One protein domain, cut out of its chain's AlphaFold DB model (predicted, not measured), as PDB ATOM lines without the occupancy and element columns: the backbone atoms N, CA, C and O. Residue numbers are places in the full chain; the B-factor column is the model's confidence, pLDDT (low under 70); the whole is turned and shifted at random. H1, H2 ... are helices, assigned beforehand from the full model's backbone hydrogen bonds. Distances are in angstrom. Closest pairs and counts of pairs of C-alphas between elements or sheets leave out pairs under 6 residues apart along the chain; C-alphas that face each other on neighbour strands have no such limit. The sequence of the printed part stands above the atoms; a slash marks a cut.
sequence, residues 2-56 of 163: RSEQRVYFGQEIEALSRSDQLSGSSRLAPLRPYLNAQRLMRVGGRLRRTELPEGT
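AT A GLANCE: This is residues 2 to 56 of the 163 residues of an uncharacterized protein of Trichuris trichiura (UniProt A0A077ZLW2). This domain has little regular structure: two short helices, H1 and then H2, make a corner at one end, and a long winding stretch follows, folding back on itself in a short antiparallel pairing of residues 34 to 35 with 41 to 42 and ending in a curl at the other end. The printed part has 55 residues, of which 15 are in the named elements, with no named strand, and its class is all helix. It is only just compact, close to loose, with a radius of gyration of the C-alphas of 11.6 A and spans of 32 by 24 by 17 A.

IN THESE COORDINATES: H1, residues 2 to 8, begins at C-alpha 2 (296.452, 340.156, 218.790) and is 10.1 A long. H2, residues 10 to 17, is 10.2 A long and ends at C-alpha 17 (293.110, 345.366, 231.223).

HOW THE PARTS SIT: H1 and H2 are close but not clearly touching; their closest C-alphas, of Arg 6 and Ile 13, are 6.8 A apart. They run opposite ways at a steep tilt of 60 degrees. In both, every O i to N i+4 pair is within hydrogen-bond range.

THE WHOLE: The C-alphas farthest apart, of Ser 25 and Glu 51, are 32.8 A apart. The printed part has no cut. The link from H1 to H2 is tight; residues 18 to 56 hold no named element. Mean pLDDT of the printed part is 87.1, and no printed residue is under 70.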
ATOM      1  N   ARG A   2     296.306 339.272 217.611       77.79
ATOM      2  CA  ARG A   2     296.452 340.156 218.790       77.79
ATOM      3  C   ARG A   2     296.789 341.615 218.446       77.79
ATOM      4  O   ARG A   2     296.240 342.523 219.060       77.79
ATOM      5  N   SER A   3     297.678 341.833 217.475       83.39
ATOM      6  CA  SER A   3     298.022 343.169 216.959       83.39
ATOM      7  C   SER A   3     296.780 343.892 216.441       83.39
ATOM      8  O   SER A   3     296.450 344.977 216.897       83.39
ATOM      9  N   GLU A   4     296.036 343.221 215.571       82.89
ATOM     10  CA  GLU A   4     294.794 343.715 214.973       82.89
ATOM     11  C   GLU A   4     293.715 344.019 216.018       82.89
ATOM     12  O   GLU A   4     293.065 345.061 215.963       82.89
ATOM     13  N   GLN A   5     293.551 343.144 217.016       85.80
ATOM     14  CA  GLN A   5     292.653 343.403 218.139       85.80
ATOM     15  C   GLN A   5     293.004 344.711 218.849       85.80
ATOM     16  O   GLN A   5     292.107 345.499 219.116       85.80
ATOM     17  N   ARG A   6     294.288 344.975 219.112       85.63
ATOM     18  CA  ARG A   6     294.730 346.241 219.717       85.63
ATOM     19  C   ARG A   6     294.461 347.454 218.840       85.63
ATOM     20  O   ARG A   6     294.062 348.482 219.367       85.63
ATOM     21  N   VAL A   7     294.654 347.333 217.529       86.37
ATOM     22  CA  VAL A   7     294.392 348.433 216.588       86.37
ATOM     23  C   VAL A   7     292.914 348.827 216.604       86.37
ATOM     24  O   VAL A   7     292.584 350.005 216.524       86.37
ATOM     25  N   TYR A   8     292.009 347.853 216.719       84.89
ATOM     26  CA  TYR A   8     290.579 348.098 216.524       84.89
ATOM     27  C   TYR A   8     289.722 348.127 217.777       84.89
ATOM     28  O   TYR A   8     288.677 348.770 217.769       84.89
ATOM     29  N   PHE A   9     290.140 347.412 218.807       87.21
ATOM     30  CA  PHE A   9     289.478 347.325 220.100       87.21
ATOM     31  C   PHE A   9     290.414 347.832 221.196       87.21
ATOM     32  O   PHE A   9     290.408 347.313 222.306       87.21
ATOM     33  N   GLY A  10     291.288 348.790 220.871       88.40
ATOM     34  CA  GLY A  10     292.288 349.311 221.802       88.40
ATOM     35  C   GLY A  10     291.653 349.848 223.080       88.40
ATOM     36  O   GLY A  10     292.077 349.462 224.164       88.40
ATOM     37  N   GLN A  11     290.577 350.630 222.952       89.59
ATOM     38  CA  GLN A  11     289.822 351.163 224.091       89.59
ATOM     39  C   GLN A  11     289.210 350.045 224.938       89.59
ATOM     40  O   GLN A  11     289.346 350.049 226.159       89.59
ATOM     41  N   GLU A  12     288.572 349.057 224.305       90.80
ATOM     42  CA  GLU A  12     288.009 347.918 225.024       90.80
ATOM     43  C   GLU A  12     289.087 347.079 225.712       90.80
ATOM     44  O   GLU A  12     288.906 346.650 226.845       90.80
ATOM     45  N   ILE A  13     290.222 346.853 225.054       90.22
ATOM     46  CA  ILE A  13     291.342 346.093 225.611       90.22
ATOM     47  C   ILE A  13     291.969 346.844 226.782       90.22
ATOM     48  O   ILE A  13     292.308 346.214 227.780       90.22
ATOM     49  N   GLU A  14     292.113 348.165 226.692       91.18
ATOM     50  CA  GLU A  14     292.598 348.985 227.799       91.18
ATOM     51  C   GLU A  14     291.643 348.946 228.992       91.18
ATOM     52  O   GLU A  14     292.090 348.653 230.101       91.18
ATOM     53  N   ALA A  15     290.340 349.142 228.771       91.45
ATOM     54  CA  ALA A  15     289.329 349.041 229.822       91.45
ATOM     55  C   ALA A  15     289.343 347.652 230.488       91.45
ATOM     56  O   ALA A  15     289.484 347.537 231.704       91.45
ATOM     57  N   LEU A  16     289.329 346.578 229.692       90.69
ATOM     58  CA  LEU A  16     289.392 345.209 230.211       90.69
ATOM     59  C   LEU A  16     290.711 344.910 230.933       90.69
ATOM     60  O   LEU A  16     290.725 344.108 231.862       90.69
ATOM     61  N   SER A  17     291.821 345.542 230.540       90.46
ATOM     62  CA  SER A  17     293.110 345.366 231.223       90.46
ATOM     63  C   SER A  17     293.140 345.991 232.618       90.46
ATOM     64  O   SER A  17     293.878 345.512 233.476       90.46
ATOM     65  N   ARG A  18     292.313 347.016 232.856       89.72
ATOM     66  CA  ARG A  18     292.128 347.663 234.163       89.72
ATOM     67  C   ARG A  18     291.036 347.002 235.006       89.72
ATOM     68  O   ARG A  18     290.797 347.431 236.123       89.72
ATOM     69  N   SER A  19     290.419 345.930 234.501       81.10
ATOM     70  CA  SER A  19     289.219 345.312 235.083       81.10
ATOM     71  C   SER A  19     288.010 346.257 235.147       81.10
ATOM     72  O   SER A  19     287.097 346.035 235.942       81.10
ATOM     73  N   ASP A  20     287.978 347.276 234.285       80.87
ATOM     74  CA  ASP A  20     286.843 348.186 234.162       80.87
ATOM     75  C   ASP A  20     285.720 347.561 233.329       80.87
ATOM     76  O   ASP A  20     285.930 346.713 232.452       80.87
ATOM     77  N   GLN A  21     284.491 348.021 233.573       81.69
ATOM     78  CA  GLN A  21     283.382 347.732 232.671       81.69
ATOM     79  C   GLN A  21     283.582 348.473 231.349       81.69
ATOM     80  O   GLN A  21     283.956 349.645 231.315       81.69
ATOM     81  N   LEU A  22     283.294 347.785 230.243       87.92
ATOM     82  CA  LEU A  22     283.257 348.438 228.941       87.92
ATOM     83  C   LEU A  22     282.195 349.538 228.923       87.92
ATOM     84  O   LEU A  22     281.114 349.375 229.488       87.92
ATOM     85  N   SER A  23     282.482 350.614 228.189       85.33
ATOM     86  CA  SER A  23     281.495 351.651 227.893       85.33
ATOM     87  C   SER A  23     280.203 351.034 227.347       85.33
ATOM     88  O   SER A  23     280.247 350.149 226.486       85.33
ATOM     89  N   GLY A  24     279.052 351.565 227.771       83.32
ATOM     90  CA  GLY A  24     277.743 351.180 227.235       83.32
ATOM     91  C   GLY A  24     277.602 351.406 225.722       83.32
ATOM     92  O   GLY A  24     276.762 350.775 225.087       83.32
ATOM     93  N   SER A  25     278.452 352.248 225.119       85.29
ATOM     94  CA  SER A  25     278.516 352.439 223.664       85.29
ATOM     95  C   SER A  25     279.264 351.324 222.919       85.29
ATOM     96  O   SER A  25     279.165 351.229 221.691       85.29
ATOM     97  N   SER A  26     280.009 350.460 223.621       86.41
ATOM     98  CA  SER A  26     280.729 349.366 222.973       86.41
ATOM     99  C   SER A  26     279.756 348.282 222.522       86.41
ATOM    100  O   SER A  26     279.046 347.664 223.315       86.41
ATOM    101  N   ARG A  27     279.802 347.956 221.225       84.60
ATOM    102  CA  ARG A  27     279.032 346.842 220.638       84.60
ATOM    103  C   ARG A  27     279.385 345.481 221.240       84.60
ATOM    104  O   ARG A  27     278.656 344.516 221.022       84.60
ATOM    105  N   LEU A  28     280.508 345.392 221.950       87.02
ATOM    106  CA  LEU A  28     280.949 344.176 222.614       87.02
ATOM    107  C   LEU A  28     280.446 344.074 224.054       87.02
ATOM    108  O   LEU A  28     280.338 342.953 224.536       87.02
ATOM    109  N   ALA A  29     280.077 345.175 224.718       87.15
ATOM    110  CA  ALA A  29     279.652 345.163 226.121       87.15
ATOM    111  C   ALA A  29     278.545 344.127 226.438       87.15
ATOM    112  O   ALA A  29     278.707 343.376 227.405       87.15
ATOM    113  N   PRO A  30     277.488 343.955 225.607       87.23
ATOM    114  CA  PRO A  30     276.449 342.946 225.855       87.23
ATOM    115  C   PRO A  30     276.968 341.504 225.853       87.23
ATOM    116  O   PRO A  30     276.349 340.609 226.424       87.23
ATOM    117  N   LEU A  31     278.102 341.271 225.196       86.95
ATOM    118  CA  LEU A  31     278.697 339.955 225.031       86.95
ATOM    119  C   LEU A  31     279.686 339.602 226.157       86.95
ATOM    120  O   LEU A  31     280.325 338.555 226.095       86.95
ATOM    121  N   ARG A  32     279.805 340.455 227.187       87.40
ATOM    122  CA  ARG A  32     280.677 340.262 228.363       87.40
ATOM    123  C   ARG A  32     282.101 339.808 227.987       87.40
ATOM    124  O   ARG A  32     282.512 338.709 228.367       87.40
ATOM    125  N   PRO A  33     282.829 340.593 227.179       90.21
ATOM    126  CA  PRO A  33     284.173 340.243 226.758       90.21
ATOM    127  C   PRO A  33     285.145 340.303 227.935       90.21
ATOM    128  O   PRO A  33     284.928 341.030 228.900       90.21
ATOM    129  N   TYR A  34     286.223 339.538 227.833       90.07
ATOM    130  CA  TYR A  34     287.287 339.483 228.827       90.07
ATOM    131  C   TYR A  34     288.632 339.222 228.146       90.07
ATOM    132  O   TYR A  34     288.690 338.712 227.022       90.07
ATOM    133  N   LEU A  35     289.726 339.574 228.818       90.84
ATOM    134  CA  LEU A  35     291.073 339.222 228.374       90.84
ATOM    135  C   LEU A  35     291.477 337.881 228.979       90.84
ATOM    136  O   LEU A  35     291.402 337.694 230.191       90.84
ATOM    137  N   ASN A  36     291.914 336.948 228.136       88.57
ATOM    138  CA  ASN A  36     292.469 335.682 228.607       88.57
ATOM    139  C   ASN A  36     293.956 335.816 229.000       88.57
ATOM    140  O   ASN A  36     294.555 336.887 228.870       88.57
ATOM    141  N   ALA A  37     294.578 334.714 229.437       87.38
ATOM    142  CA  ALA A  37     295.981 334.685 229.868       87.38
ATOM    143  C   ALA A  37     296.968 335.196 228.794       87.38
ATOM    144  O   ALA A  37     297.970 335.831 229.111       87.38
ATOM    145  N   GLN A  38     296.660 334.997 227.508       87.32
ATOM    146  CA  GLN A  38     297.469 335.466 226.377       87.32
ATOM    147  C   GLN A  38     297.175 336.929 225.981       87.32
ATOM    148  O   GLN A  38     297.689 337.419 224.969       87.32
ATOM    149  N   ARG A  39     296.358 337.647 226.768       86.66
ATOM    150  CA  ARG A  39     295.847 338.997 226.479       86.66
ATOM    151  C   ARG A  39     295.153 339.091 225.115       86.66
ATOM    152  O   ARG A  39     295.311 340.090 224.407       86.66
ATOM    153  N   LEU A  40     294.420 338.048 224.741       88.93
ATOM    154  CA  LEU A  40     293.460 338.077 223.642       88.93
ATOM    155  C   LEU A  40     292.081 338.386 224.209       88.93
ATOM    156  O   LEU A  40     291.669 337.806 225.215       88.93
ATOM    157  N   MET A  41     291.360 339.290 223.547       90.35
ATOM    158  CA  MET A  41     289.985 339.592 223.926       90.35
ATOM    159  C   MET A  41     289.073 338.473 223.422       90.35
ATOM    160  O   MET A  41     288.864 338.312 222.213       90.35
ATOM    161  N   ARG A  42     288.549 337.692 224.359       91.29
ATOM    162  CA  ARG A  42     287.544 336.661 224.121       91.29
ATOM    163  C   ARG A  42     286.181 337.163 224.547       91.29
ATOM    164  O   ARG A  42     286.053 338.155 225.264       91.29
ATOM    165  N   VAL A  43     285.160 336.481 224.062       89.12
ATOM    166  CA  VAL A  43     283.776 336.864 224.287       89.12
ATOM    167  C   VAL A  43     283.116 335.881 225.243       89.12
ATOM    168  O   VAL A  43     283.297 334.668 225.130       89.12
ATOM    169  N   GLY A  44     282.359 336.402 226.206       85.16
ATOM    170  CA  GLY A  44     281.538 335.586 227.086       85.16
ATOM    171  C   GLY A  44     280.446 334.842 226.314       85.16
ATOM    172  O   GLY A  44     280.100 335.170 225.178       85.16
ATOM    173  N   GLY A  45     279.877 333.819 226.944       82.30
ATOM    174  CA  GLY A  45     278.862 332.985 226.313       82.30
ATOM    175  C   GLY A  45     278.093 332.134 227.313       82.30
ATOM    176  O   GLY A  45     278.416 332.082 228.499       82.30
ATOM    177  N   ARG A  46     277.060 331.448 226.817       85.74
ATOM    178  CA  ARG A  46     276.216 330.534 227.610       85.74
ATOM    179  C   ARG A  46     276.784 329.111 227.703       85.74
ATOM    180  O   ARG A  46     276.211 328.277 228.389       85.74
ATOM    181  N   LEU A  47     277.909 328.840 227.037       88.05
ATOM    182  CA  LEU A  47     278.509 327.505 226.917       88.05
ATOM    183  C   LEU A  47     279.618 327.227 227.947       88.05
ATOM    184  O   LEU A  47     280.296 326.212 227.853       88.05
ATOM    185  N   ARG A  48     279.783 328.083 228.963       83.73
ATOM    186  CA  ARG A  48     280.865 327.978 229.964       83.73
ATOM    187  C   ARG A  48     280.852 326.678 230.786       83.73
ATOM    188  O   ARG A  48     281.852 326.333 231.395       83.73
ATOM    189  N   ARG A  49     279.712 325.982 230.854       88.17
ATOM    190  CA  ARG A  49     279.554 324.706 231.584       88.17
ATOM    191  C   ARG A  49     279.658 323.470 230.685       88.17
ATOM    192  O   ARG A  49     279.380 322.373 231.146       88.17
ATOM    193  N   THR A  50     279.960 323.651 229.403       90.09
ATOM    194  CA  THR A  50     280.108 322.527 228.470       90.09
ATOM    195  C   THR A  50     281.530 321.974 228.517       90.09
ATOM    196  O   THR A  50     282.439 322.642 228.997       90.09
ATOM    197  N   GLU A  51     281.737 320.774 227.981       90.88
ATOM    198  CA  GLU A  51     283.070 320.172 227.792       90.88
ATOM    199  C   GLU A  51     283.669 320.522 226.416       90.88
ATOM    200  O   GLU A  51     284.526 319.824 225.883       90.88
ATOM    201  N   LEU A  52     283.196 321.607 225.795       88.73
ATOM    202  CA  LEU A  52     283.689 322.048 224.491       88.73
ATOM    203  C   LEU A  52     285.061 322.735 224.610       88.73
ATOM    204  O   LEU A  52     285.367 323.305 225.656       88.73
ATOM    205  N   PRO A  53     285.867 322.784 223.535       89.11
ATOM    206  CA  PRO A  53     287.115 323.545 223.530       89.11
ATOM    207  C   PRO A  53     286.903 325.028 223.877       89.11
ATOM    208  O   PRO A  53     285.898 325.625 223.479       89.11
ATOM    209  N   GLU A  54     287.880 325.662 224.545       85.91
ATOM    210  CA  GLU A  54     287.796 327.073 224.982       85.91
ATOM    211  C   GLU A  54     287.436 328.018 223.824       85.91
ATOM    212  O   GLU A  54     286.643 328.939 223.997       85.91
ATOM    213  N   GLY A  55     287.969 327.770 222.622       85.72
ATOM    214  CA  GLY A  55     287.635 328.546 221.423       85.72
ATOM    215  C   GLY A  55     286.140 328.570 221.118       85.72
ATOM    216  O   GLY A  55     285.600 329.620 220.788       85.72
ATOM    217  N   THR A  56     285.463 327.436 221.291       86.17
ATOM    218  CA  THR A  56     284.033 327.304 221.000       86.17
ATOM    219  C   THR A  56     283.182 327.881 222.124       86.17
ATOM    220  O   THR A  56     282.144 328.492 221.871       86.17
TER     221      THR A  56